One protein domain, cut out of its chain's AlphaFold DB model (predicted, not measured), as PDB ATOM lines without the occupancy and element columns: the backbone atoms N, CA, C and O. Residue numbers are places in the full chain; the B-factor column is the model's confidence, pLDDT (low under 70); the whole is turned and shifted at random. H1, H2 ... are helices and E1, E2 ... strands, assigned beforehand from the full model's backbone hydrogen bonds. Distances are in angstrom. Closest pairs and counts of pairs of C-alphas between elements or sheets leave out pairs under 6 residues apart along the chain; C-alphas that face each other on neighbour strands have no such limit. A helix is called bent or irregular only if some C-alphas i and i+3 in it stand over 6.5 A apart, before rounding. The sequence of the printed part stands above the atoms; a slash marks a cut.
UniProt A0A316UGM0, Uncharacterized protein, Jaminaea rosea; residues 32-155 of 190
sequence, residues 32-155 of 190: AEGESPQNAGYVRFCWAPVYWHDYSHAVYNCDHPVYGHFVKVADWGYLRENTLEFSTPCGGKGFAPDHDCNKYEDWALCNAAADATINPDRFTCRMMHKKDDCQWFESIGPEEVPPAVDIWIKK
ATOM      1  N   ALA A  32      12.926 -54.560  10.747       75.31
ATOM      2  CA  ALA A  32      11.845 -53.611  10.951       75.31
ATOM      3  C   ALA A  32      10.522 -54.384  10.848       75.31
ATOM      4  O   ALA A  32      10.294 -55.050   9.838       75.31
ATOM      5  N   GLU A  33       9.654 -54.308  11.863       74.56
ATOM      6  CA  GLU A  33       8.382 -55.051  11.944       74.56
ATOM      7  C   GLU A  33       7.318 -54.571  10.930       74.56
ATOM      8  O   GLU A  33       6.218 -54.169  11.296       74.56
ATOM      9  N   GLY A  34       7.624 -54.583   9.630       79.00
ATOM     10  CA  GLY A  34       6.671 -54.275   8.559       79.00
ATOM     11  C   GLY A  34       6.062 -52.869   8.620       79.00
ATOM     12  O   GLY A  34       5.063 -52.610   7.954       79.00
ATOM     13  N   GLU A  35       6.630 -51.957   9.409       90.06
ATOM     14  CA  GLU A  35       6.198 -50.567   9.501       90.06
ATOM     15  C   GLU A  35       7.243 -49.608   8.921       90.06
ATOM     16  O   GLU A  35       8.442 -49.890   8.871       90.06
ATOM     17  N   SER A  36       6.777 -48.440   8.475       94.69
ATOM     18  CA  SER A  36       7.667 -47.353   8.069       94.69
ATOM     19  C   SER A  36       8.570 -46.945   9.245       94.69
ATOM     20  O   SER A  36       8.062 -46.758  10.357       94.69
ATOM     21  N   PRO A  37       9.879 -46.702   9.024       95.25
ATOM     22  CA  PRO A  37      10.779 -46.213  10.069       95.25
ATOM     23  C   PRO A  37      10.261 -44.952  10.772       95.25
ATOM     24  O   PRO A  37      10.508 -44.746  11.961       95.25
ATOM     25  N   GLN A  38       9.509 -44.107  10.065       95.19
ATOM     26  CA  GLN A  38       8.911 -42.907  10.640       95.19
ATOM     27  C   GLN A  38       7.933 -43.232  11.781       95.19
ATOM     28  O   GLN A  38       7.934 -42.533  12.798       95.19
ATOM     29  N   ASN A  39       7.139 -44.297  11.637       92.75
ATOM     30  CA  ASN A  39       6.218 -44.769  12.675       92.75
ATOM     31  C   ASN A  39       6.978 -45.383  13.860       92.75
ATOM     32  O   ASN A  39       6.616 -45.135  15.009       92.75
ATOM     33  N   ALA A  40       8.117 -46.027  13.587       91.69
ATOM     34  CA  ALA A  40       9.042 -46.557  14.591       91.69
ATOM     35  C   ALA A  40       9.883 -45.474  15.317       91.69
ATOM     36  O   ALA A  40      10.816 -45.781  16.067       91.69
ATOM     37  N   GLY A  41       9.595 -44.184  15.098       93.00
ATOM     38  CA  GLY A  41      10.275 -43.068  15.762       93.00
ATOM     39  C   GLY A  41      11.599 -42.647  15.121       93.00
ATOM     40  O   GLY A  41      12.369 -41.894  15.729       93.00
ATOM     41  N   TYR A  42      11.875 -43.086  13.895       95.62
ATOM     42  CA  TYR A  42      13.028 -42.629  13.133       95.62
ATOM     43  C   TYR A  42      12.728 -41.304  12.424       95.62
ATOM     44  O   TYR A  42      11.581 -40.912  12.196       95.62
ATOM     45  N   VAL A  43      13.786 -40.582  12.069       95.56
ATOM     46  CA  VAL A  43      13.732 -39.468  11.121       95.56
ATOM     47  C   VAL A  43      14.633 -39.748   9.945       95.56
ATOM     48  O   VAL A  43      15.704 -40.331  10.101       95.56
ATOM     49  N   ARG A  44      14.186 -39.327   8.763       95.94
ATOM     50  CA  ARG A  44      14.954 -39.509   7.541       95.94
ATOM     51  C   ARG A  44      16.246 -38.708   7.637       95.94
ATOM     52  O   ARG A  44      16.203 -37.498   7.857       95.94
ATOM     53  N   PHE A  45      17.363 -39.400   7.477       95.56
ATOM     54  CA  PHE A  45      18.693 -38.824   7.372       95.56
ATOM     55  C   PHE A  45      18.932 -38.349   5.937       95.56
ATOM     56  O   PHE A  45      19.213 -37.173   5.718       95.56
ATOM     57  N   CYS A  46      18.731 -39.224   4.947       96.62
ATOM     58  CA  CYS A  46      18.837 -38.847   3.540       96.62
ATOM     59  C   CYS A  46      18.180 -39.853   2.591       96.62
ATOM     60  O   CYS A  46      18.001 -41.021   2.919       96.62
ATOM     61  N   TRP A  47      17.879 -39.364   1.388       96.50
ATOM     62  CA  TRP A  47      17.493 -40.153   0.224       96.50
ATOM     63  C   TRP A  47      18.681 -40.212  -0.738       96.50
ATOM     64  O   TRP A  47      19.180 -39.158  -1.138       96.50
ATOM     65  N   ALA A  48      19.132 -41.411  -1.106       97.62
ATOM     66  CA  ALA A  48      20.281 -41.602  -1.987       97.62
ATOM     67  C   ALA A  48      19.862 -42.311  -3.280       97.62
ATOM     68  O   ALA A  48      19.605 -43.515  -3.244       97.62
ATOM     69  N   PRO A  49      19.789 -41.613  -4.425       97.50
ATOM     70  CA  PRO A  49      19.566 -42.264  -5.709       97.50
ATOM     71  C   PRO A  49      20.781 -43.099  -6.134       97.50
ATOM     72  O   PRO A  49      21.913 -42.831  -5.721       97.50
ATOM     73  N   VAL A  50      20.536 -44.105  -6.975       98.00
ATOM     74  CA  VAL A  50      21.589 -44.937  -7.563       98.00
ATOM     75  C   VAL A  50      22.362 -44.170  -8.639       98.00
ATOM     76  O   VAL A  50      21.777 -43.521  -9.508       98.00
ATOM     77  N   TYR A  51      23.687 -44.281  -8.610       98.06
ATOM     78  CA  TYR A  51      24.590 -43.781  -9.641       98.06
ATOM     79  C   TYR A  51      25.417 -44.939 -10.188       98.06
ATOM     80  O   TYR A  51      26.287 -45.477  -9.505       98.06
ATOM     81  N   TRP A  52      25.139 -45.321 -11.430       98.31
ATOM     82  CA  TRP A  52      25.849 -46.397 -12.112       98.31
ATOM     83  C   TRP A  52      27.205 -45.913 -12.623       98.31
ATOM     84  O   TRP A  52      27.285 -44.894 -13.313       98.31
ATOM     85  N   HIS A  53      28.265 -46.655 -12.305       98.00
ATOM     86  CA  HIS A  53      29.587 -46.446 -12.899       98.00
ATOM     87  C   HIS A  53      29.797 -47.353 -14.117       98.00
ATOM     88  O   HIS A  53      30.372 -46.919 -15.114       98.00
ATOM     89  N   ASP A  54      29.287 -48.582 -14.058       97.56
ATOM     90  CA  ASP A  54      29.225 -49.535 -15.167       97.56
ATOM     91  C   ASP A  54      28.059 -50.519 -14.944       97.56
ATOM     92  O   ASP A  54      27.187 -50.250 -14.131       97.56
ATOM     93  N   TYR A  55      27.991 -51.633 -15.681       96.62
ATOM     94  CA  TYR A  55      26.901 -52.617 -15.548       96.62
ATOM     95  C   TYR A  55      26.985 -53.478 -14.271       96.62
ATOM     96  O   TYR A  55      26.003 -54.079 -13.853       96.62
ATOM     97  N   SER A  56      28.169 -53.555 -13.668       97.69
ATOM     98  CA  SER A  56      28.500 -54.373 -12.497       97.69
ATOM     99  C   SER A  56      28.734 -53.555 -11.224       97.69
ATOM    100  O   SER A  56      28.928 -54.145 -10.167       97.69
ATOM    101  N   HIS A  57      28.694 -52.220 -11.304       98.44
ATOM    102  CA  HIS A  57      28.984 -51.345 -10.174       98.44
ATOM    103  C   HIS A  57      28.077 -50.117 -10.122       98.44
ATOM    104  O   HIS A  57      27.951 -49.356 -11.091       98.44
ATOM    105  N   ALA A  58      27.537 -49.858  -8.934       98.44
ATOM    106  CA  ALA A  58      26.774 -48.656  -8.632       98.44
ATOM    107  C   ALA A  58      27.105 -48.113  -7.239       98.44
ATOM    108  O   ALA A  58      27.573 -48.841  -6.365       98.44
ATOM    109  N   VAL A  59      26.859 -46.823  -7.026       98.44
ATOM    110  CA  VAL A  59      27.022 -46.155  -5.729       98.44
ATOM    111  C   VAL A  59      25.773 -45.365  -5.363       98.44
ATOM    112  O   VAL A  59      25.087 -44.825  -6.229       98.44
ATOM    113  N   TYR A  60      25.510 -45.257  -4.067       98.31
ATOM    114  CA  TYR A  60      24.424 -44.469  -3.503       98.31
ATOM    115  C   TYR A  60      25.027 -43.344  -2.680       98.31
ATOM    116  O   TYR A  60      25.703 -43.576  -1.675       98.31
ATOM    117  N   ASN A  61      24.780 -42.116  -3.119       97.50
ATOM    118  CA  ASN A  61      25.330 -40.926  -2.495       97.50
ATOM    119  C   ASN A  61      24.208 -40.071  -1.916       97.50
ATOM    120  O   ASN A  61      23.265 -39.718  -2.623       97.50
ATOM    121  N   CYS A  62      24.339 -39.697  -0.650       95.38
ATOM    122  CA  CYS A  62      23.459 -38.725  -0.029       95.38
ATOM    123  C   CYS A  62      23.945 -37.306  -0.300       95.38
ATOM    124  O   CYS A  62      25.083 -36.956   0.023       95.38
ATOM    125  N   ASP A  63      23.052 -36.490  -0.855       90.50
ATOM    126  CA  ASP A  63      23.200 -35.040  -0.867       90.50
ATOM    127  C   ASP A  63      22.725 -34.503   0.480       90.50
ATOM    128  O   ASP A  63      21.524 -34.441   0.760       90.50
ATOM    129  N   HIS A  64      23.673 -34.195   1.361       80.06
ATOM    130  CA  HIS A  64      23.344 -33.675   2.674       80.06
ATOM    131  C   HIS A  64      23.801 -32.213   2.771       80.06
ATOM    132  O   HIS A  64      25.006 -31.930   2.769       80.06
ATOM    133  N   PRO A  65      22.860 -31.262   2.916       75.81
ATOM    134  CA  PRO A  65      23.150 -29.834   2.804       75.81
ATOM    135  C   PRO A  65      24.120 -29.329   3.876       75.81
ATOM    136  O   PRO A  65      24.793 -28.323   3.671       75.81
ATOM    137  N   VAL A  66      24.232 -30.030   5.010       76.56
ATOM    138  CA  VAL A  66      25.180 -29.679   6.080       76.56
ATOM    139  C   VAL A  66      26.633 -29.933   5.667       76.56
ATOM    140  O   VAL A  66      27.523 -29.241   6.154       76.56
ATOM    141  N   TYR A  67      26.899 -30.891   4.772       69.88
ATOM    142  CA  TYR A  67      28.271 -31.269   4.411       69.88
ATOM    143  C   TYR A  67      28.790 -30.533   3.178       69.88
ATOM    144  O   TYR A  67      30.003 -30.459   2.981       69.88
ATOM    145  N   GLY A  68      27.899 -29.996   2.338       80.62
ATOM    146  CA  GLY A  68      28.284 -29.358   1.076       80.62
ATOM    147  C   GLY A  68      28.993 -30.306   0.098       80.62
ATOM    148  O   GLY A  68      29.623 -29.844  -0.850       80.62
ATOM    149  N   HIS A  69      28.926 -31.617   0.344       85.06
ATOM    150  CA  HIS A  69      29.455 -32.672  -0.510       85.06
ATOM    151  C   HIS A  69      28.612 -33.940  -0.375       85.06
ATOM    152  O   HIS A  69      27.906 -34.142   0.615       85.06
ATOM    153  N   PHE A  70      28.718 -34.795  -1.388       92.00
ATOM    154  CA  PHE A  70      28.074 -36.098  -1.423       92.00
ATOM    155  C   PHE A  70      28.788 -37.082  -0.494       92.00
ATOM    156  O   PHE A  70      30.009 -37.234  -0.579       92.00
ATOM    157  N   VAL A  71      28.029 -37.777   0.355       94.50
ATOM    158  CA  VAL A  71      28.543 -38.868   1.196       94.50
ATOM    159  C   VAL A  71      28.035 -40.207   0.672       94.50
ATOM    160  O   VAL A  71      26.833 -40.382   0.473       94.50
ATOM    161  N   LYS A  72      28.946 -41.151   0.423       96.75
ATOM    162  CA  LYS A  72      28.584 -42.501  -0.025       96.75
ATOM    163  C   LYS A  72      27.988 -43.275   1.150       96.75
ATOM    164  O   LYS A  72      28.662 -43.446   2.160       96.75
ATOM    165  N   VAL A  73      26.749 -43.735   1.006       97.12
ATOM    166  CA  VAL A  73      26.028 -44.491   2.048       97.12
ATOM    167  C   VAL A  73      25.892 -45.970   1.718       97.12
ATOM    168  O   VAL A  73      25.785 -46.786   2.626       97.12
ATOM    169  N   ALA A  74      25.930 -46.323   0.435       97.56
ATOM    170  CA  ALA A  74      25.917 -47.702  -0.018       97.56
ATOM    171  C   ALA A  74      26.609 -47.837  -1.373       97.56
ATOM    172  O   ALA A  74      26.797 -46.854  -2.100       97.56
ATOM    173  N   ASP A  75      26.962 -49.059  -1.728       98.00
ATOM    174  CA  ASP A  75      27.438 -49.418  -3.051       98.00
ATOM    175  C   ASP A  75      27.029 -50.843  -3.419       98.00
ATOM    176  O   ASP A  75      26.642 -51.638  -2.569       98.00
ATOM    177  N   TRP A  76      27.027 -51.129  -4.714       98.38
ATOM    178  CA  TRP A  76      26.664 -52.433  -5.244       98.38
ATOM    179  C   TRP A  76      27.788 -52.958  -6.131       98.38
ATOM    180  O   TRP A  76      28.302 -52.221  -6.977       98.38
ATOM    181  N   GLY A  77      28.177 -54.216  -5.916       97.44
ATOM    182  CA  GLY A  77      29.153 -54.935  -6.739       97.44
ATOM    183  C   GLY A  77      30.631 -54.724  -6.382       97.44
ATOM    184  O   GLY A  77      31.480 -55.406  -6.947       97.44
ATOM    185  N   TYR A  78      30.972 -53.822  -5.451       96.69
ATOM    186  CA  TYR A  78      32.371 -53.444  -5.187       96.69
ATOM    187  C   TYR A  78      33.155 -54.427  -4.317       96.69
ATOM    188  O   TYR A  78      34.285 -54.774  -4.661       96.69
ATOM    189  N   LEU A  79      32.613 -54.843  -3.169       91.12
ATOM    190  CA  LEU A  79      33.293 -55.820  -2.309       91.12
ATOM    191  C   LEU A  79      33.040 -57.251  -2.789       91.12
ATOM    192  O   LEU A  79      33.907 -58.121  -2.673       91.12
ATOM    193  N   ARG A  80      31.849 -57.490  -3.348       95.25
ATOM    194  CA  ARG A  80      31.442 -58.751  -3.961       95.25
ATOM    195  C   ARG A  80      30.445 -58.494  -5.086       95.25
ATOM    196  O   ARG A  80      29.582 -57.626  -4.976       95.25
ATOM    197  N   GLU A  81      30.553 -59.293  -6.143       96.88
ATOM    198  CA  GLU A  81      29.615 -59.271  -7.267       96.88
ATOM    199  C   GLU A  81      28.164 -59.425  -6.778       96.88
ATOM    200  O   GLU A  81      27.891 -60.203  -5.857       96.88
ATOM    201  N   ASN A  82      27.242 -58.679  -7.393       96.75
ATOM    202  CA  ASN A  82      25.805 -58.737  -7.112       96.75
ATOM    203  C   ASN A  82      25.450 -58.529  -5.627       96.75
ATOM    204  O   ASN A  82      24.467 -59.077  -5.145       96.75
ATOM    205  N   THR A  83      26.259 -57.787  -4.868       96.75
ATOM    206  CA  THR A  83      26.035 -57.554  -3.433       96.75
ATOM    207  C   THR A  83      25.842 -56.068  -3.183       96.75
ATOM    208  O   THR A  83      26.687 -55.271  -3.585       96.75
ATOM    209  N   LEU A  84      24.730 -55.705  -2.535       97.00
ATOM    210  CA  LEU A  84      24.481 -54.357  -2.028       97.00
ATOM    211  C   LEU A  84      25.053 -54.243  -0.615       97.00
ATOM    212  O   LEU A  84      24.682 -55.011   0.273       97.00
ATOM    213  N   GLU A  85      25.917 -53.266  -0.396       95.94
ATOM    214  CA  GLU A  85      26.586 -53.036   0.876       95.94
ATOM    215  C   GLU A  85      26.339 -51.626   1.361       95.94
ATOM    216  O   GLU A  85      26.434 -50.661   0.601       95.94
ATOM    217  N   PHE A  86      26.032 -51.504   2.645       96.00
ATOM    218  CA  PHE A  86      25.840 -50.217   3.279       96.00
ATOM    219  C   PHE A  86      27.084 -49.858   4.067       96.00
ATOM    220  O   PHE A  86      27.550 -50.621   4.910       96.00
ATOM    221  N   SER A  87      27.611 -48.666   3.800       95.19
ATOM    222  CA  SER A  87      28.741 -48.136   4.551       95.19
ATOM    223  C   SER A  87      28.349 -47.979   6.018       95.19
ATOM    224  O   SER A  87      27.239 -47.559   6.330       95.19
ATOM    225  N   THR A  88      29.267 -48.274   6.931       95.25
ATOM    226  CA  THR A  88      29.041 -48.030   8.360       95.25
ATOM    227  C   THR A  88      28.693 -46.552   8.631       95.25
ATOM    228  O   THR A  88      29.335 -45.668   8.056       95.25
ATOM    229  N   PRO A  89      27.719 -46.215   9.498       96.31
ATOM    230  CA  PRO A  89      27.408 -44.819   9.800       96.31
ATOM    231  C   PRO A  89      28.540 -44.134  10.564       96.31
ATOM    232  O   PRO A  89      28.975 -43.053  10.190       96.31
ATOM    233  N   CYS A  90      29.051 -44.782  11.609       95.88
ATOM    234  CA  CYS A  90      29.956 -44.211  12.609       95.88
ATOM    235  C   CYS A  90      31.196 -45.077  12.877       95.88
ATOM    236  O   CYS A  90      31.845 -44.935  13.918       95.88
ATOM    237  N   GLY A  91      31.524 -46.003  11.972       92.12
ATOM    238  CA  GLY A  91      32.842 -46.634  11.933       92.12
ATOM    239  C   GLY A  91      33.933 -45.659  11.464       92.12
ATOM    240  O   GLY A  91      33.683 -44.481  11.223       92.12
ATOM    241  N   GLY A  92      35.175 -46.133  11.324       88.75
ATOM    242  CA  GLY A  92      36.350 -45.256  11.164       88.75
ATOM    243  C   GLY A  92      36.306 -44.253   9.998       88.75
ATOM    244  O   GLY A  92      36.928 -43.199  10.086       88.75
ATOM    245  N   LYS A  93      35.578 -44.561   8.917       89.12
ATOM    246  CA  LYS A  93      35.291 -43.642   7.799       89.12
ATOM    247  C   LYS A  93      33.797 -43.622   7.475       89.12
ATOM    248  O   LYS A  93      33.419 -43.642   6.305       89.12
ATOM    249  N   GLY A  94      32.974 -43.698   8.515       94.06
ATOM    250  CA  GLY A  94      31.537 -43.766   8.349       94.06
ATOM    251  C   GLY A  94      30.951 -42.507   7.717       94.06
ATOM    252  O   GLY A  94      31.594 -41.456   7.670       94.06
ATOM    253  N   PHE A  95      29.744 -42.632   7.173       94.94
ATOM    254  CA  PHE A  95      29.101 -41.546   6.430       94.94
ATOM    255  C   PHE A  95      28.408 -40.511   7.332       94.94
ATOM    256  O   PHE A  95      28.045 -39.431   6.860       94.94
ATOM    257  N   ALA A  96      28.177 -40.838   8.604       94.81
ATOM    258  CA  ALA A  96      27.511 -39.969   9.558       94.81
ATOM    259  C   ALA A  96      28.523 -39.052  10.266       94.81
ATOM    260  O   ALA A  96      29.661 -39.445  10.529       94.81
ATOM    261  N   PRO A  97      28.131 -37.817  10.604       92.25
ATOM    262  CA  PRO A  97      29.009 -36.870  11.270       92.25
ATOM    263  C   PRO A  97      29.166 -37.211  12.752       92.25
ATOM    264  O   PRO A  97      28.268 -37.771  13.381       92.25
ATOM    265  N   ASP A  98      30.251 -36.728  13.358       92.12
ATOM    266  CA  ASP A  98      30.539 -36.959  14.779       92.12
ATOM    267  C   ASP A  98      29.368 -36.587  15.704       92.12
ATOM    268  O   ASP A  98      29.094 -37.280  16.682       92.12
ATOM    269  N   HIS A  99      28.650 -35.497  15.416       91.94
ATOM    270  CA  HIS A  99      27.529 -35.069  16.257       91.94
ATOM    271  C   HIS A  99      26.339 -36.038  16.208       91.94
ATOM    272  O   HIS A  99      25.703 -36.251  17.241       91.94
ATOM    273  N   ASP A 100      26.074 -36.660  15.059       93.19
ATOM    274  CA  ASP A 100      25.048 -37.695  14.927       93.19
ATOM    275  C   ASP A 100      25.538 -39.007  15.538       93.19
ATOM    276  O   ASP A 100      24.800 -39.654  16.279       93.19
ATOM    277  N   CYS A 101      26.813 -39.346  15.351       94.50
ATOM    278  CA  CYS A 101      27.433 -40.526  15.948       94.50
ATOM    279  C   CYS A 101      27.469 -40.507  17.477       94.50
ATOM    280  O   CYS A 101      27.426 -41.559  18.120       94.50
ATOM    281  N   ASN A 102      27.518 -39.323  18.080       93.00
ATOM    282  CA  ASN A 102      27.424 -39.153  19.528       93.00
ATOM    283  C   ASN A 102      25.982 -39.197  20.052       93.00
ATOM    284  O   ASN A 102      25.785 -39.301  21.262       93.00
ATOM    285  N   LYS A 103      24.983 -39.087  19.171       93.31
ATOM    286  CA  LYS A 103      23.578 -38.905  19.545       93.31
ATOM    287  C   LYS A 103      22.686 -40.095  19.199       93.31
ATOM    288  O   LYS A 103      21.740 -40.359  19.935       93.31
ATOM    289  N   TYR A 104      22.958 -40.788  18.098       94.12
ATOM    290  CA  TYR A 104      22.101 -41.845  17.571       94.12
ATOM    291  C   TYR A 104      22.851 -43.172  17.536       94.12
ATOM    292  O   TYR A 104      23.944 -43.257  16.980       94.12
ATOM    293  N   GLU A 105      22.252 -44.199  18.135       94.00
ATOM    294  CA  GLU A 105      22.802 -45.562  18.160       94.00
ATOM    295  C   GLU A 105      22.226 -46.439  17.049       94.00
ATOM    296  O   GLU A 105      22.956 -47.236  16.471       94.00
ATOM    297  N   ASP A 106      20.948 -46.256  16.714       95.38
ATOM    298  CA  ASP A 106      20.223 -47.132  15.795       95.38
ATOM    299  C   ASP A 106      19.936 -46.406  14.469       95.38
ATOM    300  O   ASP A 106      19.453 -45.265  14.449       95.38
ATOM    301  N   TRP A 107      20.186 -47.104  13.365       96.69
ATOM    302  CA  TRP A 107      19.997 -46.637  11.993       96.69
ATOM    303  C   TRP A 107      19.061 -47.586  11.247       96.69
ATOM    304  O   TRP A 107      19.068 -48.782  11.522       96.69
ATOM    305  N   ALA A 108      18.262 -47.063  10.317       96.56
ATOM    306  CA  ALA A 108      17.462 -47.867   9.394       96.56
ATOM    307  C   ALA A 108      17.923 -47.642   7.958       96.56
ATOM    308  O   ALA A 108      18.182 -46.506   7.552       96.56
ATOM    309  N   LEU A 109      17.959 -48.722   7.193       96.19
ATOM    310  CA  LEU A 109      18.359 -48.747   5.797       96.19
ATOM    311  C   LEU A 109      17.253 -49.412   4.994       96.19
ATOM    312  O   LEU A 109      16.932 -50.573   5.242       96.19
ATOM    313  N   CYS A 110      16.662 -48.679   4.057       96.56
ATOM    314  CA  CYS A 110      15.552 -49.159   3.247       96.56
ATOM    315  C   CYS A 110      15.927 -49.173   1.765       96.56
ATOM    316  O   CYS A 110      16.543 -48.233   1.265       96.56
ATOM    317  N   ASN A 111      15.511 -50.212   1.043       95.19
ATOM    318  CA  ASN A 111      15.750 -50.365  -0.399       95.19
ATOM    319  C   ASN A 111      14.785 -49.554  -1.295       95.19
ATOM    320  O   ASN A 111      14.733 -49.764  -2.501       95.19
ATOM    321  N   ALA A 112      13.969 -48.678  -0.716       95.56
ATOM    322  CA  ALA A 112      13.065 -47.769  -1.410       95.56
ATOM    323  C   ALA A 112      12.599 -46.681  -0.431       95.56
ATOM    324  O   ALA A 112      12.946 -46.713   0.752       95.56
ATOM    325  N   ALA A 113      11.812 -45.716  -0.919       96.50
ATOM    326  CA  ALA A 113      11.248 -44.662  -0.076       96.50
ATOM    327  C   ALA A 113      10.344 -45.286   0.992       96.50
ATOM    328  O   ALA A 113       9.465 -46.080   0.658       96.50
ATOM    329  N   ALA A 114      10.560 -44.917   2.255       96.44
ATOM    330  CA  ALA A 114       9.916 -45.568   3.396       96.44
ATOM    331  C   ALA A 114       9.233 -44.574   4.348       96.44
ATOM    332  O   ALA A 114       9.111 -44.824   5.550       96.44
ATOM    333  N   ASP A 115       8.792 -43.419   3.842       94.81
ATOM    334  CA  ASP A 115       7.982 -42.495   4.639       94.81
ATOM    335  C   ASP A 115       6.604 -43.089   4.989       94.81
ATOM    336  O   ASP A 115       6.153 -44.067   4.391       94.81
ATOM    337  N   ALA A 116       5.926 -42.499   5.977       94.44
ATOM    338  CA  ALA A 116       4.672 -43.030   6.515       94.44
ATOM    339  C   ALA A 116       3.510 -43.086   5.504       94.44
ATOM    340  O   ALA A 116       2.466 -43.661   5.813       94.44
ATOM    341  N   THR A 117       3.646 -42.472   4.325       95.50
ATOM    342  CA  THR A 117       2.614 -42.480   3.279       95.50
ATOM    343  C   THR A 117       2.785 -43.618   2.273       95.50
ATOM    344  O   THR A 117       1.861 -43.899   1.507       95.50
ATOM    345  N   ILE A 118       3.938 -44.293   2.279       95.12
ATOM    346  CA  ILE A 118       4.238 -45.406   1.380       95.12
ATOM    347  C   ILE A 118       3.718 -46.719   1.973       95.12
ATOM    348  O   ILE A 118       3.858 -46.979   3.167       95.12
ATOM    349  N   ASN A 119       3.125 -47.569   1.127       94.38
ATOM    350  CA  ASN A 119       2.722 -48.919   1.527       94.38
ATOM    351  C   ASN A 119       3.969 -49.730   1.957       94.38
ATOM    352  O   ASN A 119       4.881 -49.853   1.134       94.38
ATOM    353  N   PRO A 120       4.002 -50.313   3.174       94.12
ATOM    354  CA  PRO A 120       5.114 -51.136   3.648       94.12
ATOM    355  C   PRO A 120       5.523 -52.293   2.735       94.12
ATOM    356  O   PRO A 120       6.698 -52.627   2.687       94.12
ATOM    357  N   ASP A 121       4.617 -52.839   1.922       94.31
ATOM    358  CA  ASP A 121       4.941 -53.902   0.954       94.31
ATOM    359  C   ASP A 121       5.853 -53.427  -0.199       94.31
ATOM    360  O   ASP A 121       6.250 -54.211  -1.063       94.31
ATOM    361  N   ARG A 122       6.131 -52.119  -0.289       94.00
ATOM    362  CA  ARG A 122       6.915 -51.490  -1.367       94.00
ATOM    363  C   ARG A 122       8.365 -51.228  -0.978       94.00
ATOM    364  O   ARG A 122       9.128 -50.780  -1.831       94.00
ATOM    365  N   PHE A 123       8.729 -51.475   0.275       94.94
ATOM    366  CA  PHE A 123      10.086 -51.315   0.767       94.94
ATOM    367  C   PHE A 123      10.430 -52.428   1.755       94.94
ATOM    368  O   PHE A 123       9.582 -53.042   2.388       94.94
ATOM    369  N   THR A 124      11.716 -52.681   1.913       94.38
ATOM    370  CA  THR A 124      12.263 -53.529   2.961       94.38
ATOM    371  C   THR A 124      13.290 -52.701   3.698       94.38
ATOM    372  O   THR A 124      14.246 -52.219   3.089       94.38
ATOM    373  N   CYS A 125      13.068 -52.522   4.996       95.38
ATOM    374  CA  CYS A 125      13.987 -51.820   5.874       95.38
ATOM    375  C   CYS A 125      14.674 -52.812   6.805       95.38
ATOM    376  O   CYS A 125      14.042 -53.730   7.329       95.38
ATOM    377  N   ARG A 126      15.961 -52.592   7.045       94.81
ATOM    378  CA  ARG A 126      16.738 -53.303   8.057       94.81
ATOM    379  C   ARG A 126      17.341 -52.291   9.017       94.81
ATOM    380  O   ARG A 126      17.689 -51.176   8.618       94.81
ATOM    381  N   MET A 127      17.438 -52.674  10.277       95.00
ATOM    382  CA  MET A 127      17.949 -51.836  11.351       95.00
ATOM    383  C   MET A 127      19.350 -52.298  11.718       95.00
ATOM    384  O   MET A 127      19.589 -53.495  11.823       95.00
ATOM    385  N   MET A 128      20.275 -51.372  11.923       95.00
ATOM    386  CA  MET A 128      21.633 -51.706  12.345       95.00
ATOM    387  C   MET A 128      22.148 -50.714  13.378       95.00
ATOM    388  O   MET A 128      21.683 -49.569  13.462       95.00
ATOM    389  N   HIS A 129      23.135 -51.145  14.155       95.69
ATOM    390  CA  HIS A 129      23.806 -50.260  15.090       95.69
ATOM    391  C   HIS A 129      24.759 -49.313  14.346       95.69
ATOM    392  O   HIS A 129      25.305 -49.637  13.293       95.69
ATOM    393  N   LYS A 130      25.039 -48.137  14.913       95.50
ATOM    394  CA  LYS A 130      25.828 -47.072  14.269       95.50
ATOM    395  C   LYS A 130      27.239 -47.479  13.846       95.50
ATOM    396  O   LYS A 130      27.869 -46.753  13.092       95.50
ATOM    397  N   LYS A 131      27.780 -48.572  14.381       95.38
ATOM    398  CA  LYS A 131      29.128 -49.060  14.053       95.38
ATOM    399  C   LYS A 131      29.118 -50.308  13.187       95.38
ATOM    400  O   LYS A 131      30.190 -50.746  12.787       95.38
ATOM    401  N   ASP A 132      27.946 -50.863  12.917       93.81
ATOM    402  CA  ASP A 132      27.843 -52.060  12.107       93.81
ATOM    403  C   ASP A 132      28.278 -51.754  10.677       93.81
ATOM    404  O   ASP A 132      28.172 -50.619  10.198       93.81
ATOM    405  N   ASP A 133      28.817 -52.779  10.034       88.75
ATOM    406  CA  ASP A 133      29.199 -52.784   8.631       88.75
ATOM    407  C   ASP A 133      28.476 -53.966   7.994       88.75
ATOM    408  O   ASP A 133      28.731 -55.127   8.329       88.75
ATOM    409  N   CYS A 134      27.461 -53.661   7.196       91.69
ATOM    410  CA  CYS A 134      26.417 -54.612   6.870       91.69
ATOM    411  C   CYS A 134      26.226 -54.746   5.361       91.69
ATOM    412  O   CYS A 134      25.885 -53.795   4.656       91.69
ATOM    413  N   GLN A 135      26.357 -55.984   4.887       92.69
ATOM    414  CA  GLN A 135      25.912 -56.388   3.558       92.69
ATOM    415  C   GLN A 135      24.426 -56.760   3.592       92.69
ATOM    416  O   GLN A 135      23.940 -57.361   4.560       92.69
ATOM    417  N   TRP A 136      23.700 -56.440   2.526       90.50
ATOM    418  CA  TRP A 136      22.368 -56.990   2.309       90.50
ATOM    419  C   TRP A 136      22.482 -58.504   2.068       90.50
ATOM    420  O   TRP A 136      23.445 -58.977   1.468       90.50
ATOM    421  N   PHE A 137      21.543 -59.289   2.599       81.38
ATOM    422  CA  PHE A 137      21.696 -60.749   2.675       81.38
ATOM    423  C   PHE A 137      21.625 -61.467   1.326       81.38
ATOM    424  O   PHE A 137      22.193 -62.548   1.170       81.38
ATOM    425  N   GLU A 138      20.898 -60.889   0.380       86.44
ATOM    426  CA  GLU A 138      20.598 -61.510  -0.901       86.44
ATOM    427  C   GLU A 138      21.553 -60.988  -1.969       86.44
ATOM    428  O   GLU A 138      21.909 -59.808  -1.980       86.44
ATOM    429  N   SER A 139      21.970 -61.878  -2.869       93.50
ATOM    430  CA  SER A 139      22.593 -61.442  -4.110       93.50
ATOM    431  C   SER A 139      21.514 -60.815  -4.984       93.50
ATOM    432  O   SER A 139      20.532 -61.473  -5.306       93.50
ATOM    433  N   ILE A 140      21.710 -59.551  -5.337       94.38
ATOM    434  CA  ILE A 140      20.778 -58.725  -6.101       94.38
ATOM    435  C   ILE A 140      21.363 -58.577  -7.501       94.38
ATOM    436  O   ILE A 140      22.462 -58.032  -7.639       94.38
ATOM    437  N   GLY A 141      20.660 -59.070  -8.523       96.19
ATOM    438  CA  GLY A 141      21.074 -58.901  -9.919       96.19
ATOM    439  C   GLY A 141      21.010 -57.434 -10.373       96.19
ATOM    440  O   GLY A 141      20.315 -56.636  -9.741       96.19
ATOM    441  N   PRO A 142      21.689 -57.047 -11.472       96.62
ATOM    442  CA  PRO A 142      21.671 -55.674 -11.994       96.62
ATOM    443  C   PRO A 142      20.256 -55.089 -12.173       96.62
ATOM    444  O   PRO A 142      20.033 -53.900 -11.954       96.62
ATOM    445  N   GLU A 143      19.291 -55.921 -12.561       96.62
ATOM    446  CA  GLU A 143      17.883 -55.573 -12.773       96.62
ATOM    447  C   GLU A 143      17.065 -55.406 -11.483       96.62
ATOM    448  O   GLU A 143      15.993 -54.802 -11.511       96.62
ATOM    449  N   GLU A 144      17.573 -55.911 -10.360       96.25
ATOM    450  CA  GLU A 144      16.951 -55.836  -9.034       96.25
ATOM    451  C   GLU A 144      17.594 -54.750  -8.157       96.25
ATOM    452  O   GLU A 144      17.107 -54.472  -7.058       96.25
ATOM    453  N   VAL A 145      18.676 -54.117  -8.635       97.19
ATOM    454  CA  VAL A 145      19.362 -53.032  -7.928       97.19
ATOM    455  C   VAL A 145      18.368 -51.903  -7.643       97.19
ATOM    456  O   VAL A 145      17.795 -51.330  -8.578       97.19
ATOM    457  N   PRO A 146      18.166 -51.538  -6.363       97.00
ATOM    458  CA  PRO A 146      17.240 -50.479  -6.007       97.00
ATOM    459  C   PRO A 146      17.560 -49.168  -6.730       97.00
ATOM    460  O   PRO A 146      18.718 -48.738  -6.718       97.00
ATOM    461  N   PRO A 147      16.567 -48.460  -7.301       97.69
ATOM    462  CA  PRO A 147      16.814 -47.169  -7.945       97.69
ATOM    463  C   PRO A 147      17.270 -46.093  -6.946       97.69
ATOM    464  O   PRO A 147      17.785 -45.046  -7.342       97.69
ATOM    465  N   ALA A 148      17.057 -46.328  -5.653       97.88
ATOM    466  CA  ALA A 148      17.495 -45.486  -4.556       97.88
ATOM    467  C   ALA A 148      17.407 -46.256  -3.232       97.88
ATOM    468  O   ALA A 148      16.697 -47.257  -3.139       97.88
ATOM    469  N   VAL A 149      18.071 -45.735  -2.204       97.69
ATOM    470  CA  VAL A 149      17.939 -46.187  -0.815       97.69
ATOM    471  C   VAL A 149      17.531 -45.023   0.088       97.69
ATOM    472  O   VAL A 149      17.858 -43.863  -0.182       97.69
ATOM    473  N   ASP A 150      16.809 -45.334   1.162       97.44
ATOM    474  CA  ASP A 150      16.335 -44.364   2.153       97.44
ATOM    475  C   ASP A 150      16.981 -44.655   3.510       97.44
ATOM    476  O   ASP A 150      16.885 -45.770   4.033       97.44
ATOM    477  N   ILE A 151      17.668 -43.661   4.069       97.25
ATOM    478  CA  ILE A 151      18.482 -43.791   5.279       97.25
ATOM    479  C   ILE A 151      17.799 -43.039   6.412       97.25
ATOM    480  O   ILE A 151      17.435 -41.870   6.260       97.25
ATOM    481  N   TRP A 152      17.668 -43.677   7.572       97.12
ATOM    482  CA  TRP A 152      16.970 -43.118   8.726       97.12
ATOM    483  C   TRP A 152      17.778 -43.266  10.016       97.12
ATOM    484  O   TRP A 152      18.526 -44.223  10.193       97.12
ATOM    485  N   ILE A 153      17.570 -42.340  10.951       96.06
ATOM    486  CA  ILE A 153      18.177 -42.329  12.290       96.06
ATOM    487  C   ILE A 153      17.096 -42.377  13.363       96.06
ATOM    488  O   ILE A 153      16.104 -41.642  13.291       96.06
ATOM    489  N   LYS A 154      17.267 -43.222  14.380       95.19
ATOM    490  CA  LYS A 154      16.291 -43.335  15.468       95.19
ATOM    491  C   LYS A 154      16.391 -42.131  16.387       95.19
ATOM    492  O   LYS A 154      17.454 -41.873  16.947       95.19
ATOM    493  N   LYS A 155      15.295 -41.398  16.605       91.06
ATOM    494  CA  LYS A 155      15.299 -40.330  17.614       91.06
ATOM    495  C   LYS A 155      15.573 -40.942  18.985       91.06
ATOM    496  O   LYS A 155      14.831 -41.816  19.428       91.06
TER     497      LYS A 155
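AT A GLANCE: This is residues 32 to 155 of the 190 residues of an uncharacterized protein of Jaminaea rosea (UniProt A0A316UGM0). One sheet of eight strands is curled like part of a barrel and folded back on itself: E6, E5, E8, E1 and E2 make one wall, the pair E4 and E7 faces it, and the bending strand E3 is the hinge between them. The barrel is left open between the edge strands E6 and E7, and the single turn of helix H1 lies off the sheet, farther from the middle of the model than any strand. The printed part has 124 residues, with named elements in the order E1, E2, E3, E4, H1, E5, E6, E7, E8; the sheet's order is E6, E5, E8, E1, E2, E3, E4, E7, all antiparallel. The class is mostly strand, though under half of the residues are in named elements. The whole is compact and rounded, with a radius of gyration of the C-alphas of 13.6 A and spans of 37 by 33 by 24 A.

HOW THE PARTS SIT: The first strand, E1, residues 42 to 52, and the next, E2, residues 58 to 64, form a hairpin at 137 degrees between their directions; N 51 and O 59 are 2.8 A apart, within hydrogen-bond range. E3, residues 69 to 76, forms a hairpin with E2, with N 60 and O 74 at 2.8 A, and bends by 58 degrees at residue 73. E4, residues 83 to 86, forms a hairpin with E3, with N 85 and O 75 at 2.8 A. E1, E2, E3 and E4 are a meander, each strand after the first the antiparallel neighbour of the one before. H1, residues 98 to 101, is not on the sheet and is too short for any O i to N i+4 pair; its one O i to N i+3 pair is within range. E5, residues 106 to 110, and E6, residues 125 to 129, form a hairpin, with N 109 and O 126 at 2.9 A. E7, residues 134 to 139, is the antiparallel neighbour of E4, with N 136 and O 84 at 2.8 A. The edge strands E6 and E7 have their closest C-alphas, those of Met 128 and Cys 134, 7.8 A apart. E8, residues 148 to 154, is an inner strand with E5 and E1 as its neighbours; N 108 and O 152 are 2.9 A apart, and so are N 151 and O 46. Pairing along E1 is staggered: residues 42 to 49 pair with E8 and residues 50 to 52 with E2. The strongly twisted sheet is a folded sheet, bent back into two leaves that face each other with 21 pairs of C-alphas within 11 A. E4 and E5 are only just apart, their closest C-alphas 8.0 A from each other.

IN THESE COORDINATES: E1, the longest strand, begins at C-alpha 42 at (13.028, -42.629, 13.133) and covers 28.6 A to C-alpha 52 at (25.849, -46.397, -12.112). E2 covers 19.1 A, E3 20.5 A and E4 9.9 A. H1 covers 4.9 A, E5 13.5 A, E6 13.6 A and E7 13.5 A. E8 covers 20.2 A and ends at C-alpha 154 at (16.291, -43.335, 15.468).

THE WHOLE: The two C-alphas farthest apart, those of Tyr 55 and Lys 103, are 37.8 A from each other. The printed part has no cut. The links E4 to H1, 11 residues, and E5 to E6, residues 111 to 124, are long. The mean pLDDT of the printed part is 93.8, and residue 67 alone is under 70.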